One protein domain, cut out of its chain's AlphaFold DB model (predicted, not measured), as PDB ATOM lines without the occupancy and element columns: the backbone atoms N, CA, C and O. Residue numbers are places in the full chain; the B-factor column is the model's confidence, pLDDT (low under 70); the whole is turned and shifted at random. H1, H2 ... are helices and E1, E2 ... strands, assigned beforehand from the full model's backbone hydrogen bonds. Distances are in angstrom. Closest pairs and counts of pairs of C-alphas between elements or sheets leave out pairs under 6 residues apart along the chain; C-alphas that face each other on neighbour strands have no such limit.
ATOM      1  N   TRP A 716     -30.255  -5.209  -2.190       91.31
ATOM      2  CA  TRP A 716     -30.087  -3.769  -1.963       91.31
ATOM      3  C   TRP A 716     -28.721  -3.205  -2.393       91.31
ATOM      4  O   TRP A 716     -28.726  -2.171  -3.062       91.31
ATOM      5  N   PRO A 717     -27.564  -3.828  -2.078       92.06
ATOM      6  CA  PRO A 717     -26.262  -3.296  -2.481       92.06
ATOM      7  C   PRO A 717     -26.116  -3.175  -4.003       92.06
ATOM      8  O   PRO A 717     -25.704  -2.128  -4.489       92.06
ATOM      9  N   GLU A 718     -26.541  -4.195  -4.760       89.19
ATOM     10  CA  GLU A 718     -26.482  -4.161  -6.231       89.19
ATOM     11  C   GLU A 718     -27.399  -3.071  -6.809       89.19
ATOM     12  O   GLU A 718     -27.017  -2.361  -7.742       89.19
ATOM     13  N   LEU A 719     -28.600  -2.891  -6.245       91.06
ATOM     14  CA  LEU A 719     -29.504  -1.815  -6.656       91.06
ATOM     15  C   LEU A 719     -28.923  -0.434  -6.325       91.06
ATOM     16  O   LEU A 719     -29.032   0.492  -7.131       91.06
ATOM     17  N   GLN A 720     -28.315  -0.284  -5.148       92.06
ATOM     18  CA  GLN A 720     -27.694   0.961  -4.713       92.06
ATOM     19  C   GLN A 720     -26.542   1.354  -5.644       92.06
ATOM     20  O   GLN A 720     -26.499   2.503  -6.086       92.06
ATOM     21  N   ASP A 721     -25.669   0.406  -5.987       89.81
ATOM     22  CA  ASP A 721     -24.558   0.624  -6.916       89.81
ATOM     23  C   ASP A 721     -25.066   1.041  -8.303       89.81
ATOM     24  O   ASP A 721     -24.562   1.999  -8.892       89.81
ATOM     25  N   ALA A 722     -26.123   0.395  -8.805       88.62
ATOM     26  CA  ALA A 722     -26.719   0.764 -10.085       88.62
ATOM     27  C   ALA A 722     -27.342   2.165 -10.068       88.62
ATOM     28  O   ALA A 722     -27.146   2.930 -11.006       88.62
ATOM     29  N   ILE A 723     -28.041   2.554  -8.996       89.06
ATOM     30  CA  ILE A 723     -28.602   3.910  -8.874       89.06
ATOM     31  C   ILE A 723     -27.492   4.969  -8.769       89.06
ATOM     32  O   ILE A 723     -27.678   6.092  -9.236       89.06
ATOM     33  N   GLN A 724     -26.351   4.644  -8.157       88.25
ATOM     34  CA  GLN A 724     -25.220   5.567  -8.005       88.25
ATOM     35  C   GLN A 724     -24.332   5.663  -9.253       88.25
ATOM     36  O   GLN A 724     -23.577   6.627  -9.380       88.25
ATOM     37  N   SER A 725     -24.424   4.701 -10.174       86.25
ATOM     38  CA  SER A 725     -23.649   4.689 -11.415       86.25
ATOM     39  C   SER A 725     -24.043   5.836 -12.346       86.25
ATOM     40  O   SER A 725     -25.221   6.034 -12.637       86.25
ATOM     41  N   GLU A 726     -23.055   6.553 -12.888       82.44
ATOM     42  CA  GLU A 726     -23.282   7.618 -13.877       82.44
ATOM     43  C   GLU A 726     -23.981   7.097 -15.147       82.44
ATOM     44  O   GLU A 726     -24.762   7.821 -15.760       82.44
ATOM     45  N   GLU A 727     -23.773   5.824 -15.508       80.56
ATOM     46  CA  GLU A 727     -24.372   5.187 -16.691       80.56
ATOM     47  C   GLU A 727     -25.891   4.992 -16.574       80.56
ATOM     48  O   GLU A 727     -26.591   4.891 -17.584       80.56
ATOM     49  N   SER A 728     -26.417   4.968 -15.346       86.69
ATOM     50  CA  SER A 728     -27.851   4.859 -15.077       86.69
ATOM     51  C   SER A 728     -28.598   6.182 -15.219       86.69
ATOM     52  O   SER A 728     -29.829   6.191 -15.160       86.69
ATOM     53  N   TRP A 729     -27.890   7.293 -15.440       86.94
ATOM     54  CA  TRP A 729     -28.481   8.618 -15.560       86.94
ATOM     55  C   TRP A 729     -28.243   9.220 -16.941       86.94
ATOM     56  O   TRP A 729     -27.124   9.319 -17.436       86.94
ATOM     57  N   LYS A 730     -29.318   9.698 -17.564       85.38
ATOM     58  CA  LYS A 730     -29.280  10.317 -18.886       85.38
ATOM     59  C   LYS A 730     -29.952  11.678 -18.867       85.38
ATOM     60  O   LYS A 730     -31.102  11.816 -18.458       85.38
ATOM     61  N   ALA A 731     -29.256  12.683 -19.385       82.44
ATOM     62  CA  ALA A 731     -29.826  13.995 -19.659       82.44
ATOM     63  C   ALA A 731     -30.257  14.076 -21.130       82.44
ATOM     64  O   ALA A 731     -29.492  13.736 -22.033       82.44
ATOM     65  N   SER A 732     -31.475  14.533 -21.394       77.06
ATOM     66  CA  SER A 732     -31.984  14.747 -22.752       77.06
ATOM     67  C   SER A 732     -32.774  16.048 -22.852       77.06
ATOM     68  O   SER A 732     -33.129  16.657 -21.846       77.06
ATOM     69  N   LEU A 733     -33.028  16.519 -24.071       71.12
ATOM     70  CA  LEU A 733     -33.918  17.653 -24.311       71.12
ATOM     71  C   LEU A 733     -35.319  17.143 -24.666       71.12
ATOM     72  O   LEU A 733     -35.427  16.182 -25.431       71.12
ATOM     73  N   PRO A 734     -36.394  17.786 -24.178       65.38
ATOM     74  CA  PRO A 734     -37.739  17.447 -24.602       65.38
ATOM     75  C   PRO A 734     -37.894  17.691 -26.111       65.38
ATOM     76  O   PRO A 734     -37.351  18.672 -26.626       65.38
ATOM     77  N   PRO A 735     -38.695  16.882 -26.828       56.25
ATOM     78  CA  PRO A 735     -38.914  17.041 -28.272       56.25
ATOM     79  C   PRO A 735     -39.467  18.416 -28.687       56.25
ATOM     80  O   PRO A 735     -39.387  18.798 -29.852       56.25
ATOM     81  N   SER A 736     -40.058  19.155 -27.744       54.81
ATOM     82  CA  SER A 736     -40.600  20.507 -27.915       54.81
ATOM     83  C   SER A 736     -39.593  21.629 -27.614       54.81
ATOM     84  O   SER A 736     -39.939  22.800 -27.785       54.81
ATOM     85  N   HIS A 755     -29.528  20.233 -19.225       72.12
ATOM     86  CA  HIS A 755     -29.937  21.524 -19.774       72.12
ATOM     87  C   HIS A 755     -31.085  22.129 -18.932       72.12
ATOM     88  O   HIS A 755     -31.947  21.374 -18.491       72.12
ATOM     89  N   PRO A 756     -31.207  23.462 -18.766       68.56
ATOM     90  CA  PRO A 756     -32.305  24.070 -17.992       68.56
ATOM     91  C   PRO A 756     -33.716  23.777 -18.527       68.56
ATOM     92  O   PRO A 756     -34.699  23.901 -17.811       68.56
ATOM     93  N   LEU A 757     -33.819  23.413 -19.806       67.00
ATOM     94  CA  LEU A 757     -35.053  22.925 -20.444       67.00
ATOM     95  C   LEU A 757     -35.105  21.395 -20.554       67.00
ATOM     96  O   LEU A 757     -36.002  20.878 -21.202       67.00
ATOM     97  N   GLY A 758     -34.102  20.696 -20.035       72.12
ATOM     98  CA  GLY A 758     -33.883  19.269 -20.210       72.12
ATOM     99  C   GLY A 758     -34.754  18.395 -19.315       72.12
ATOM    100  O   GLY A 758     -35.451  18.856 -18.412       72.12
ATOM    101  N   ILE A 759     -34.690  17.106 -19.609       76.12
ATOM    102  CA  ILE A 759     -35.263  16.003 -18.856       76.12
ATOM    103  C   ILE A 759     -34.091  15.162 -18.350       76.12
ATOM    104  O   ILE A 759     -33.174  14.855 -19.118       76.12
ATOM    105  N   ILE A 760     -34.131  14.787 -17.077       83.00
ATOM    106  CA  ILE A 760     -33.239  13.788 -16.496       83.00
ATOM    107  C   ILE A 760     -33.987  12.460 -16.370       83.00
ATOM    108  O   ILE A 760     -35.106  12.408 -15.868       83.00
ATOM    109  N   GLU A 761     -33.381  11.388 -16.860       86.19
ATOM    110  CA  GLU A 761     -33.895  10.025 -16.783       86.19
ATOM    111  C   GLU A 761     -32.941   9.181 -15.938       86.19
ATOM    112  O   GLU A 761     -31.742   9.171 -16.206       86.19
ATOM    113  N   MET A 762     -33.473   8.481 -14.938       88.88
ATOM    114  CA  MET A 762     -32.787   7.427 -14.197       88.88
ATOM    115  C   MET A 762     -33.348   6.080 -14.633       88.88
ATOM    116  O   MET A 762     -34.566   5.883 -14.625       88.88
ATOM    117  N   ARG A 763     -32.464   5.152 -14.995       90.50
ATOM    118  CA  ARG A 763     -32.806   3.801 -15.436       90.50
ATOM    119  C   ARG A 763     -31.793   2.801 -14.884       90.50
ATOM    120  O   ARG A 763     -30.605   2.894 -15.187       90.50
ATOM    121  N   GLN A 764     -32.266   1.808 -14.133       91.56
ATOM    122  CA  GLN A 764     -31.446   0.685 -13.668       91.56
ATOM    123  C   GLN A 764     -31.992  -0.655 -14.179       91.56
ATOM    124  O   GLN A 764     -33.178  -0.777 -14.470       91.56
ATOM    125  N   LYS A 765     -31.109  -1.650 -14.315       88.38
ATOM    126  CA  LYS A 765     -31.417  -2.977 -14.887       88.38
ATOM    127  C   LYS A 765     -31.220  -4.132 -13.899       88.38
ATOM    128  O   LYS A 765     -31.167  -5.286 -14.305       88.38
ATOM    129  N   VAL A 766     -31.068  -3.828 -12.613       89.06
ATOM    130  CA  VAL A 766     -30.762  -4.810 -11.566       89.06
ATOM    131  C   VAL A 766     -32.016  -5.580 -11.170       89.06
ATOM    132  O   VAL A 766     -32.011  -6.808 -11.171       89.06
ATOM    133  N   LEU A 767     -33.102  -4.867 -10.860       90.94
ATOM    134  CA  LEU A 767     -34.380  -5.462 -10.458       90.94
ATOM    135  C   LEU A 767     -35.571  -4.560 -10.814       90.94
ATOM    136  O   LEU A 767     -35.394  -3.351 -10.940       90.94
ATOM    137  N   PRO A 768     -36.793  -5.095 -10.960       90.50
ATOM    138  CA  PRO A 768     -37.974  -4.271 -11.194       90.50
ATOM    139  C   PRO A 768     -38.401  -3.519  -9.920       90.50
ATOM    140  O   PRO A 768     -38.529  -4.101  -8.843       90.50
ATOM    141  N   LEU A 769     -38.647  -2.214 -10.047       88.50
ATOM    142  CA  LEU A 769     -39.123  -1.340  -8.969       88.50
ATOM    143  C   LEU A 769     -40.644  -1.445  -8.783       88.50
ATOM    144  O   LEU A 769     -41.379  -1.828  -9.691       88.50
ATOM    145  N   ASN A 770     -41.126  -1.031  -7.606       85.81
ATOM    146  CA  ASN A 770     -42.544  -0.983  -7.228       85.81
ATOM    147  C   ASN A 770     -43.283  -2.337  -7.291       85.81
ATOM    148  O   ASN A 770     -44.500  -2.353  -7.444       85.81
ATOM    149  N   ARG A 771     -42.567  -3.454  -7.111       84.31
ATOM    150  CA  ARG A 771     -43.129  -4.814  -7.088       84.31
ATOM    151  C   ARG A 771     -42.535  -5.654  -5.962       84.31
ATOM    152  O   ARG A 771     -41.404  -5.412  -5.547       84.31
ATOM    153  N   MET A 772     -43.301  -6.637  -5.492       85.06
ATOM    154  CA  MET A 772     -42.815  -7.682  -4.589       85.06
ATOM    155  C   MET A 772     -42.029  -8.760  -5.351       85.06
ATOM    156  O   MET A 772     -42.542  -9.360  -6.299       85.06
ATOM    157  N   LEU A 773     -40.801  -9.009  -4.910       87.62
ATOM    158  CA  LEU A 773     -39.899 -10.041  -5.410       87.62
ATOM    159  C   LEU A 773     -40.011 -11.288  -4.520       87.62
ATOM    160  O   LEU A 773     -39.879 -11.196  -3.296       87.62
ATOM    161  N   ASP A 774     -40.220 -12.451  -5.128       85.81
ATOM    162  CA  ASP A 774     -40.242 -13.731  -4.406       85.81
ATOM    163  C   ASP A 774     -38.807 -14.264  -4.246       85.81
ATOM    164  O   ASP A 774     -38.421 -14.741  -3.177       85.81
ATOM    165  N   LYS A 775     -37.980 -14.065  -5.280       84.19
ATOM    166  CA  LYS A 775     -36.547 -14.382  -5.308       84.19
ATOM    167  C   LYS A 775     -35.747 -13.300  -6.034       84.19
ATOM    168  O   LYS A 775     -36.318 -12.424  -6.680       84.19
ATOM    169  N   TYR A 776     -34.422 -13.345  -5.926       85.06
ATOM    170  CA  TYR A 776     -33.521 -12.478  -6.683       85.06
ATOM    171  C   TYR A 776     -32.515 -13.330  -7.457       85.06
ATOM    172  O   TYR A 776     -31.617 -13.949  -6.884       85.06
ATOM    173  N   ARG A 777     -32.690 -13.386  -8.780       79.94
ATOM    174  CA  ARG A 777     -32.077 -14.377  -9.673       79.94
ATOM    175  C   ARG A 777     -32.445 -15.794  -9.221       79.94
ATOM    176  O   ARG A 777     -33.602 -16.181  -9.333       79.94
ATOM    177  N   GLU A 778     -31.486 -16.542  -8.689       74.31
ATOM    178  CA  GLU A 778     -31.710 -17.875  -8.112       74.31
ATOM    179  C   GLU A 778     -31.517 -17.893  -6.586       74.31
ATOM    180  O   GLU A 778     -31.592 -18.943  -5.952       74.31
ATOM    181  N   TYR A 779     -31.278 -16.729  -5.979       78.94
ATOM    182  CA  TYR A 779     -31.090 -16.595  -4.541       78.94
ATOM    183  C   TYR A 779     -32.421 -16.302  -3.854       78.94
ATOM    184  O   TYR A 779     -33.189 -15.437  -4.291       78.94
ATOM    185  N   SER A 780     -32.670 -16.966  -2.726       82.56
ATOM    186  CA  SER A 780     -33.676 -16.488  -1.779       82.56
ATOM    187  C   SER A 780     -33.264 -15.109  -1.270       82.56
ATOM    188  O   SER A 780     -32.086 -14.857  -1.013       82.56
ATOM    189  N   ILE A 781     -34.219 -14.197  -1.136       86.00
ATOM    190  CA  ILE A 781     -33.920 -12.834  -0.694       86.00
ATOM    191  C   ILE A 781     -33.717 -12.825   0.822       86.00
ATOM    192  O   ILE A 781     -34.506 -13.403   1.570       86.00
ATOM    193  N   ILE A 782     -32.675 -12.136   1.285       86.38
ATOM    194  CA  ILE A 782     -32.572 -11.675   2.673       86.38
ATOM    195  C   ILE A 782     -32.744 -10.157   2.696       86.38
ATOM    196  O   ILE A 782     -32.159  -9.448   1.886       86.38
ATOM    197  N   GLY A 783     -33.560  -9.645   3.617       85.62
ATOM    198  CA  GLY A 783     -33.844  -8.212   3.708       85.62
ATOM    199  C   GLY A 783     -35.154  -7.818   3.024       85.62
ATOM    200  O   GLY A 783     -36.208  -8.365   3.344       85.62
ATOM    201  N   GLN A 784     -35.116  -6.798   2.164       86.69
ATOM    202  CA  GLN A 784     -36.322  -6.211   1.570       86.69
ATOM    203  C   GLN A 784     -36.726  -6.941   0.287       86.69
ATOM    204  O   GLN A 784     -35.930  -7.089  -0.632       86.69
ATOM    205  N   HIS A 785     -37.999  -7.324   0.204       89.31
ATOM    206  CA  HIS A 785     -38.585  -7.952  -0.984       89.31
ATOM    207  C   HIS A 785     -39.223  -6.942  -1.945       89.31
ATOM    208  O   HIS A 785     -39.613  -7.306  -3.046       89.31
ATOM    209  N   THR A 786     -39.350  -5.675  -1.544       88.50
ATOM    210  CA  THR A 786     -40.056  -4.657  -2.328       88.50
ATOM    211  C   THR A 786     -39.286  -3.344  -2.291       88.50
ATOM    212  O   THR A 786     -39.077  -2.768  -1.223       88.50
ATOM    213  N   PHE A 787     -38.930  -2.826  -3.467       89.25
ATOM    214  CA  PHE A 787     -38.206  -1.563  -3.620       89.25
ATOM    215  C   PHE A 787     -39.123  -0.507  -4.226       89.25
ATOM    216  O   PHE A 787     -39.378  -0.502  -5.429       89.25
ATOM    217  N   GLN A 788     -39.663   0.368  -3.372       85.00
ATOM    218  CA  GLN A 788     -40.614   1.398  -3.786       85.00
ATOM    219  C   GLN A 788     -39.945   2.750  -3.986       85.00
ATOM    220  O   GLN A 788     -39.310   3.283  -3.074       85.00
ATOM    221  N   LEU A 789     -40.195   3.360  -5.138       78.94
ATOM    222  CA  LEU A 789     -39.853   4.753  -5.359       78.94
ATOM    223  C   LEU A 789     -41.001   5.644  -4.874       78.94
ATOM    224  O   LEU A 789     -42.050   5.726  -5.511       78.94
ATOM    225  N   ARG A 790     -40.799   6.295  -3.725       75.00
ATOM    226  CA  ARG A 790     -41.830   7.120  -3.077       75.00
ATOM    227  C   ARG A 790     -41.769   8.578  -3.499       75.00
ATOM    228  O   ARG A 790     -42.756   9.100  -3.994       75.00
ATOM    229  N   ASN A 791     -40.616   9.218  -3.325       70.62
ATOM    230  CA  ASN A 791     -40.439  10.649  -3.553       70.62
ATOM    231  C   ASN A 791     -39.129  10.890  -4.299       70.62
ATOM    232  O   ASN A 791     -38.176  10.126  -4.137       70.62
ATOM    233  N   VAL A 792     -39.061  11.986  -5.057       73.06
ATOM    234  CA  VAL A 792     -37.813  12.446  -5.671       73.06
ATOM    235  C   VAL A 792     -37.595  13.906  -5.322       73.06
ATOM    236  O   VAL A 792     -38.484  14.734  -5.512       73.06
ATOM    237  N   SER A 793     -36.418  14.227  -4.796       70.44
ATOM    238  CA  SER A 793     -36.042  15.589  -4.421       70.44
ATOM    239  C   SER A 793     -35.009  16.152  -5.389       70.44
ATOM    240  O   SER A 793     -33.981  15.518  -5.629       70.44
ATOM    241  N   ILE A 794     -35.258  17.357  -5.902       68.38
ATOM    242  CA  ILE A 794     -34.274  18.153  -6.641       68.38
ATOM    243  C   ILE A 794     -33.992  19.399  -5.797       68.38
ATOM    244  O   ILE A 794     -34.835  20.286  -5.678       68.38
ATOM    245  N   GLY A 795     -32.811  19.459  -5.178       69.12
ATOM    246  CA  GLY A 795     -32.522  20.475  -4.161       69.12
ATOM    247  C   GLY A 795     -33.439  20.318  -2.941       69.12
ATOM    248  O   GLY A 795     -33.590  19.214  -2.425       69.12
ATOM    249  N   GLU A 796     -34.058  21.413  -2.493       62.19
ATOM    250  CA  GLU A 796     -35.024  21.418  -1.378       62.19
ATOM    251  C   GLU A 796     -36.471  21.123  -1.824       62.19
ATOM    252  O   GLU A 796     -37.365  20.958  -0.992       62.19
ATOM    253  N   GLU A 797     -36.721  21.040  -3.134       58.66
ATOM    254  CA  GLU A 797     -38.050  20.790  -3.682       58.66
ATOM    255  C   GLU A 797     -38.286  19.283  -3.829       58.66
ATOM    256  O   GLU A 797     -37.559  18.576  -4.530       58.66
ATOM    257  N   THR A 798     -39.313  18.774  -3.146       61.97
ATOM    258  CA  THR A 798     -39.742  17.377  -3.268       61.97
ATOM    259  C   THR A 798     -40.883  17.283  -4.271       61.97
ATOM    260  O   THR A 798     -41.928  17.908  -4.096       61.97
ATOM    261  N   VAL A 799     -40.688  16.482  -5.315       63.38
ATOM    262  CA  VAL A 799     -41.703  16.173  -6.320       63.38
ATOM    263  C   VAL A 799     -42.356  14.850  -5.932       63.38
ATOM    264  O   VAL A 799     -41.708  13.802  -5.913       63.38
ATOM    265  N   GLU A 800     -43.645  14.900  -5.601       57.00
ATOM    266  CA  GLU A 800     -44.441  13.690  -5.392       57.00
ATOM    267  C   GLU A 800     -44.847  13.074  -6.743       57.00
ATOM    268  O   GLU A 800     -45.319  13.804  -7.625       57.00
ATOM    269  N   PRO A 801     -44.727  11.745  -6.916       56.03
ATOM    270  CA  PRO A 801     -45.290  11.036  -8.059       56.03
ATOM    271  C   PRO A 801     -46.810  11.231  -8.099       56.03
ATOM    272  O   PRO A 801     -47.538  10.684  -7.274       56.03
ATOM    273  N   LYS A 802     -47.323  12.005  -9.059       52.31
ATOM    274  CA  LYS A 802     -48.766  12.057  -9.340       52.31
ATOM    275  C   LYS A 802     -49.067  11.188 -10.553       52.31
ATOM    276  O   LYS A 802     -48.568  11.453 -11.639       52.31
ATOM    277  N   GLU A 803     -49.884  10.152 -10.363       46.16
ATOM    278  CA  GLU A 803     -50.184   9.136 -11.388       46.16
ATOM    279  C   GLU A 803     -51.158   9.595 -12.492       46.16
ATOM    280  O   GLU A 803     -51.423   8.850 -13.431       46.16
ATOM    281  N   THR A 804     -51.691  10.818 -12.442       41.66
ATOM    282  CA  THR A 804     -52.706  11.278 -13.400       41.66
ATOM    283  C   THR A 804     -52.137  12.197 -14.482       41.66
ATOM    284  O   THR A 804     -51.908  13.386 -14.276       41.66
ATOM    285  N   ALA A 805     -52.033  11.661 -15.702       41.50
ATOM    286  CA  ALA A 805     -51.670  12.380 -16.931       41.50
ATOM    287  C   ALA A 805     -52.701  13.439 -17.404       41.50
ATOM    288  O   ALA A 805     -52.536  14.021 -18.476       41.50
ATOM    289  N   ASN A 806     -53.761  13.710 -16.631       37.56
ATOM    290  CA  ASN A 806     -54.882  14.557 -17.060       37.56
ATOM    291  C   ASN A 806     -54.823  16.018 -16.577       37.56
ATOM    292  O   ASN A 806     -55.626  16.823 -17.045       37.56
ATOM    293  N   ASP A 807     -53.882  16.414 -15.714       40.44
ATOM    294  CA  ASP A 807     -53.763  17.817 -15.273       40.44
ATOM    295  C   ASP A 807     -52.796  18.592 -16.193       40.44
ATOM    296  O   ASP A 807     -51.712  19.023 -15.807       40.44
ATOM    297  N   SER A 808     -53.172  18.734 -17.469       41.03
ATOM    298  CA  SER A 808     -52.388  19.449 -18.498       41.03
ATOM    299  C   SER A 808     -52.347  20.984 -18.330       41.03
ATOM    300  O   SER A 808     -51.774  21.683 -19.175       41.03
ATOM    301  N   ASP A 809     -52.914  21.499 -17.233       37.38
ATOM    302  CA  ASP A 809     -53.158  22.926 -16.994       37.38
ATOM    303  C   ASP A 809     -52.367  23.537 -15.822       37.38
ATOM    304  O   ASP A 809     -52.530  24.718 -15.509       37.38
ATOM    305  N   LYS A 810     -51.438  22.797 -15.201       41.69
ATOM    306  CA  LYS A 810     -50.492  23.366 -14.224       41.69
ATOM    307  C   LYS A 810     -49.064  23.342 -14.760       41.69
ATOM    308  O   LYS A 810     -48.562  22.298 -15.161       41.69
ATOM    309  N   LEU A 811     -48.396  24.502 -14.739       41.34
ATOM    310  CA  LEU A 811     -46.935  24.587 -14.829       41.34
ATOM    311  C   LEU A 811     -46.346  23.796 -13.650       41.34
ATOM    312  O   LEU A 811     -46.284  24.308 -12.535       41.34
ATOM    313  N   GLY A 812     -45.973  22.544 -13.880       47.97
ATOM    314  CA  GLY A 812     -45.423  21.659 -12.863       47.97
ATOM    315  C   GLY A 812     -44.541  20.592 -13.493       47.97
ATOM    316  O   GLY A 812     -44.742  20.206 -14.646       47.97
ATOM    317  N   THR A 813     -43.533  20.171 -12.737       51.62
ATOM    318  CA  THR A 813     -42.531  19.165 -13.088       51.62
ATOM    319  C   THR A 813     -43.184  17.900 -13.654       51.62
ATOM    320  O   THR A 813     -44.054  17.299 -13.028       51.62
ATOM    321  N   PHE A 814     -42.779  17.510 -14.860       57.28
ATOM    322  CA  PHE A 814     -43.170  16.271 -15.525       57.28
ATOM    323  C   PHE A 814     -42.503  15.092 -14.816       57.28
ATOM    324  O   PHE A 814     -41.289  15.114 -14.628       57.28
ATOM    325  N   TYR A 815     -43.295  14.087 -14.447       66.06
ATOM    326  CA  TYR A 815     -42.853  12.818 -13.872       66.06
ATOM    327  C   TYR A 815     -43.385  11.683 -14.754       66.06
ATOM    328  O   TYR A 815     -44.591  11.615 -14.995       66.06
ATOM    329  N   ALA A 816     -42.511  10.798 -15.233       70.88
ATOM    330  CA  ALA A 816     -42.902   9.605 -15.984       70.88
ATOM    331  C   ALA A 816     -42.170   8.359 -15.475       70.88
ATOM    332  O   ALA A 816     -40.980   8.413 -15.161       70.88
ATOM    333  N   LYS A 817     -42.889   7.232 -15.405       79.06
ATOM    334  CA  LYS A 817     -42.300   5.913 -15.133       79.06
ATOM    335  C   LYS A 817     -41.448   5.508 -16.341       79.06
ATOM    336  O   LYS A 817     -41.869   5.707 -17.479       79.06
ATOM    337  N   VAL A 818     -40.261   4.968 -16.086       81.94
ATOM    338  CA  VAL A 818     -39.396   4.384 -17.118       81.94
ATOM    339  C   VAL A 818     -39.463   2.878 -16.956       81.94
ATOM    340  O   VAL A 818     -39.224   2.367 -15.861       81.94
ATOM    341  N   GLU A 819     -39.796   2.182 -18.034       83.94
ATOM    342  CA  GLU A 819     -39.863   0.724 -18.078       83.94
ATOM    343  C   GLU A 819     -38.672   0.156 -18.859       83.94
ATOM    344  O   GLU A 819     -38.125   0.810 -19.752       83.94
ATOM    345  N   ASP A 820     -38.252  -1.051 -18.496       82.56
ATOM    346  CA  ASP A 820     -37.241  -1.830 -19.213       82.56
ATOM    347  C   ASP A 820     -37.596  -3.323 -19.138       82.56
ATOM    348  O   ASP A 820     -38.494  -3.729 -18.393       82.56
ATOM    349  N   TYR A 821     -36.927  -4.140 -19.945       78.06
ATOM    350  CA  TYR A 821     -37.180  -5.573 -20.023       78.06
ATOM    351  C   TYR A 821     -36.488  -6.325 -18.883       78.06
ATOM    352  O   TYR A 821     -35.267  -6.280 -18.742       78.06
ATOM    353  N   PHE A 822     -37.270  -7.085 -18.121       78.25
ATOM    354  CA  PHE A 822     -36.790  -7.976 -17.067       78.25
ATOM    355  C   PHE A 822     -37.299  -9.396 -17.304       78.25
ATOM    356  O   PHE A 822     -38.427  -9.586 -17.759       78.25
ATOM    357  N   ALA A 823     -36.482 -10.398 -16.978       79.19
ATOM    358  CA  ALA A 823     -36.887 -11.798 -17.029       79.19
ATOM    359  C   ALA A 823     -37.720 -12.134 -15.775       79.19
ATOM    360  O   ALA A 823     -37.158 -12.157 -14.677       79.19
ATOM    361  N   PRO A 824     -39.035 -12.415 -15.884       76.06
ATOM    362  CA  PRO A 824     -39.887 -12.622 -14.709       76.06
ATOM    363  C   PRO A 824     -39.403 -13.769 -13.817       76.06
ATOM    364  O   PRO A 824     -39.448 -13.664 -12.595       76.06
ATOM    365  N   GLY A 825     -38.862 -14.829 -14.427       73.94
ATOM    366  CA  GLY A 825     -38.324 -15.994 -13.722       73.94
ATOM    367  C   GLY A 825     -37.082 -15.720 -12.868       73.94
ATOM    368  O   GLY A 825     -36.686 -16.602 -12.118       73.94
ATOM    369  N   GLN A 826     -36.476 -14.528 -12.943       80.62
ATOM    370  CA  GLN A 826     -35.419 -14.103 -12.014       80.62
ATOM    371  C   GLN A 826     -35.971 -13.466 -10.733       80.62
ATOM    372  O   GLN A 826     -35.227 -13.293  -9.776       80.62
ATOM    373  N   PHE A 827     -37.248 -13.082 -10.707       84.31
ATOM    374  CA  PHE A 827     -37.830 -12.297  -9.613       84.31
ATOM    375  C   PHE A 827     -39.061 -12.948  -8.979       84.31
ATOM    376  O   PHE A 827     -39.455 -12.591  -7.868       84.31
ATOM    377  N   LYS A 828     -39.678 -13.895  -9.687       81.75
ATOM    378  CA  LYS A 828     -40.879 -14.620  -9.284       81.75
ATOM    379  C   LYS A 828     -40.640 -16.124  -9.311       81.75
ATOM    380  O   LYS A 828     -39.944 -16.624 -10.200       81.75
ATOM    381  N   ASP A 829     -41.246 -16.826  -8.360       76.44
ATOM    382  CA  ASP A 829     -41.324 -18.282  -8.391       76.44
ATOM    383  C   ASP A 829     -42.450 -18.682  -9.344       76.44
ATOM    384  O   ASP A 829     -43.623 -18.458  -9.062       76.44
ATOM    385  N   LEU A 830     -42.072 -19.212 -10.508       72.25
ATOM    386  CA  LEU A 830     -43.003 -19.633 -11.558       72.25
ATOM    387  C   LEU A 830     -43.127 -21.152 -11.560       72.25
ATOM    388  O   LEU A 830     -42.110 -21.853 -11.465       72.25
ATOM    389  N   ASP A 831     -44.343 -21.661 -11.730       66.94
ATOM    390  CA  ASP A 831     -44.537 -23.085 -11.990       66.94
ATOM    391  C   ASP A 831     -44.107 -23.467 -13.425       66.94
ATOM    392  O   ASP A 831     -43.816 -22.616 -14.272       66.94
ATOM    393  N   ASP A 832     -43.988 -24.765 -13.712       51.22
ATOM    394  CA  ASP A 832     -43.461 -25.232 -15.001       51.22
ATOM    395  C   ASP A 832     -44.387 -24.920 -16.189       51.22
ATOM    396  O   ASP A 832     -43.913 -24.764 -17.315       51.22
ATOM    397  N   GLN A 833     -45.691 -24.771 -15.953       48.38
ATOM    398  CA  GLN A 833     -46.646 -24.380 -16.985       48.38
ATOM    399  C   GLN A 833     -46.548 -22.872 -17.268       48.38
ATOM    400  O   GLN A 833     -46.538 -22.458 -18.429       48.38
ATOM    401  N   GLU A 834     -46.394 -22.051 -16.233       51.59
ATOM    402  CA  GLU A 834     -46.171 -20.609 -16.325       51.59
ATOM    403  C   GLU A 834     -44.840 -20.280 -17.005       51.59
ATOM    404  O   GLU A 834     -44.797 -19.374 -17.837       51.59
ATOM    405  N   LYS A 835     -43.770 -21.044 -16.733       55.50
ATOM    406  CA  LYS A 835     -42.470 -20.908 -17.422       55.50
ATOM    407  C   LYS A 835     -42.572 -21.129 -18.930       55.50
ATOM    408  O   LYS A 835     -41.839 -20.492 -19.681       55.50
ATOM    409  N   LEU A 836     -43.454 -22.028 -19.369       46.09
ATOM    410  CA  LEU A 836     -43.661 -22.343 -20.787       46.09
ATOM    411  C   LEU A 836     -44.613 -21.360 -21.487       46.09
ATOM    412  O   LEU A 836     -44.531 -21.199 -22.702       46.09
ATOM    413  N   GLN A 837     -45.518 -20.714 -20.745       49.06
ATOM    414  CA  GLN A 837     -46.527 -19.798 -21.296       49.06
ATOM    415  C   GLN A 837     -46.143 -18.310 -21.209       49.06
ATOM    416  O   GLN A 837     -46.675 -17.494 -21.972       49.06
ATOM    417  N   ARG A 838     -45.249 -17.928 -20.284       57.66
ATOM    418  CA  ARG A 838     -44.775 -16.543 -20.147       57.66
ATOM    419  C   ARG A 838     -43.720 -16.188 -21.188       57.66
ATOM    420  O   ARG A 838     -42.913 -17.006 -21.618       57.66
ATOM    421  N   SER A 839     -43.712 -14.911 -21.559       57.84
ATOM    422  CA  SER A 839     -42.646 -14.323 -22.368       57.84
ATOM    423  C   SER A 839     -41.322 -14.365 -21.593       57.84
ATOM    424  O   SER A 839     -41.300 -14.112 -20.390       57.84
ATOM    425  N   SER A 840     -40.204 -14.637 -22.277       59.12
ATOM    426  CA  SER A 840     -38.878 -14.698 -21.635       59.12
ATOM    427  C   SER A 840     -38.464 -13.377 -20.975       59.12
ATOM    428  O   SER A 840     -37.716 -13.389 -20.000       59.12
ATOM    429  N   PHE A 841     -38.988 -12.251 -21.472       70.12
ATOM    430  CA  PHE A 841     -38.819 -10.916 -20.904       70.12
ATOM    431  C   PHE A 841     -40.148 -10.155 -20.907       70.12
ATOM    432  O   PHE A 841     -40.930 -10.263 -21.853       70.12
ATOM    433  N   GLU A 842     -40.380  -9.347 -19.876       72.94
ATOM    434  CA  GLU A 842     -41.552  -8.477 -19.740       72.94
ATOM    435  C   GLU A 842     -41.120  -7.048 -19.388       72.94
ATOM    436  O   GLU A 842     -40.122  -6.849 -18.693       72.94
ATOM    437  N   LEU A 843     -41.873  -6.047 -19.858       75.31
ATOM    438  CA  LEU A 843     -41.660  -4.647 -19.482       75.31
ATOM    439  C   LEU A 843     -42.071  -4.428 -18.022       75.31
ATOM    440  O   LEU A 843     -43.210  -4.700 -17.628       75.31
ATOM    441  N   MET A 844     -41.131  -3.946 -17.214       83.00
ATOM    442  CA  MET A 844     -41.325  -3.646 -15.796       83.00
ATOM    443  C   MET A 844     -40.671  -2.310 -15.445       83.00
ATOM    444  O   MET A 844     -39.765  -1.849 -16.138       83.00
ATOM    445  N   MET A 845     -41.109  -1.679 -14.353       87.25
ATOM    446  CA  MET A 845     -40.585  -0.376 -13.942       87.25
ATOM    447  C   MET A 845     -39.091  -0.469 -13.594       87.25
ATOM    448  O   MET A 845     -38.703  -1.126 -12.633       87.25
ATOM    449  N   ALA A 846     -38.262   0.220 -14.369       87.12
ATOM    450  CA  ALA A 846     -36.807   0.252 -14.255       87.12
ATOM    451  C   ALA A 846     -36.296   1.545 -13.607       87.12
ATOM    452  O   ALA A 846     -35.188   1.583 -13.075       87.12
ATOM    453  N   GLY A 847     -37.094   2.614 -13.645       88.06
ATOM    454  CA  GLY A 847     -36.707   3.911 -13.105       88.06
ATOM    455  C   GLY A 847     -37.731   5.008 -13.389       88.06
ATOM    456  O   GLY A 847     -38.937   4.752 -13.449       88.06
ATOM    457  N   ILE A 848     -37.250   6.241 -13.545       86.62
ATOM    458  CA  ILE A 848     -38.081   7.444 -13.669       86.62
ATOM    459  C   ILE A 848     -37.470   8.507 -14.570       86.62
ATOM    460  O   ILE A 848     -36.259   8.594 -14.739       86.62
ATOM    461  N   SER A 849     -38.325   9.381 -15.081       81.88
ATOM    462  CA  SER A 849     -37.949  10.558 -15.850       81.88
ATOM    463  C   SER A 849     -38.570  11.812 -15.240       81.88
ATOM    464  O   SER A 849     -39.760  11.815 -14.912       81.88
ATOM    465  N   ILE A 850     -37.767  12.867 -15.072       78.12
ATOM    466  CA  ILE A 850     -38.159  14.143 -14.464       78.12
ATOM    467  C   ILE A 850     -37.733  15.309 -15.364       78.12
ATOM    468  O   ILE A 850     -36.583  15.381 -15.787       78.12
ATOM    469  N   GLY A 851     -38.628  16.257 -15.650       70.88
ATOM    470  CA  GLY A 851     -38.274  17.456 -16.426       70.88
ATOM    471  C   GLY A 851     -39.444  18.401 -16.701       70.88
ATOM    472  O   GLY A 851     -40.453  18.360 -16.010       70.88
ATOM    473  N   SER A 852     -39.345  19.262 -17.719       61.34
ATOM    474  CA  SER A 852     -40.443  20.150 -18.153       61.34
ATOM    475  C   SER A 852     -40.951  19.748 -19.541       61.34
ATOM    476  O   SER A 852     -40.167  19.638 -20.480       61.34
TER     477      SER A 852
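What this domain is: This is residues 716 to 736 and 755 to 852 of the 990 residues of an uncharacterized protein of Candidatus Brocadia fulgida (UniProt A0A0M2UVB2). A long, strongly twisted four-stranded sheet forms the base of this domain, with the extended loop of residues 764 to 791 and the small hairpin E3 and E4 over one of its faces and the opposite face largely bare. E5 and E6 make a long ribbon along the main axis; the short helix H2 sits beyond one end of it, while H1 only grazes the sheet. The printed part has 119 residues with two named helices and six named strands, in the order H1 E1 E2 E3 E4 E5 H2 E6; the larger sheet is antiparallel, in the order E1 E2 E6 E5. The class is mixed, helices and strands, but under half of the residues are in named elements. The whole is only just loose, close to compact, with a radius of gyration of the C-alphas of 16.6 A, and elongated, spanning 50 by 29 by 22 A.

How they stand to each other: H1, residues 716 to 724, only grazes the sheet with residues 722 to 724; its closest C-alphas to E2, residues 759 to 763, are those of Ile 723 and Met 762, 7.6 A apart. E1, residues 729 to 732, is an edge strand and antiparallel to E2 at 150 degrees, with N 730 and O 761 2.8 A apart. E2 is also antiparallel to E6, residues 842 to 851, with N 762 and O 848 2.8 A apart. E3, residues 792 to 794, and E4, residues 797 to 799, form a hairpin, with N 799 and O 792 2.8 A apart; E3 is apart from E6. E5, residues 814 to 822, is the other edge strand and antiparallel to E6 at 154 degrees, with N 816 and O 849 3.0 A apart and N 844 and O 820 2.9 A apart. E6 bends by 52 degrees at residue 847. H2, residues 832 to 837, is not on the sheet. In H1 and H2 every O i to N i+4 pair is within hydrogen-bond range.

Where its parts are: H1 begins at C-alpha 716, (-30.087, -3.769, -1.963), and is 12.1 A long. E1 is 10.1 A long and E2 12.9 A. E3 and E4 have three residues each. E5 is 25.1 A long, starting at C-alpha 814, (-43.170, 16.271, -15.525). H2 has six residues, and E6, 26.3 A long, ends at C-alpha 851, (-38.274, 17.456, -16.426).

The domain as a whole: The two C-alphas farthest apart are those of Pro 756 and Asp 832, 50.6 A. Residues 737 to 754 are not printed, and C-alphas 736 and 755 are 13.5 A apart across this cut. The links E2 to E3 and E4 to E5 are long. The mean pLDDT of the printed part is 73.6; 38 residues are under 70, among them 794 to 815 and 831 to 840.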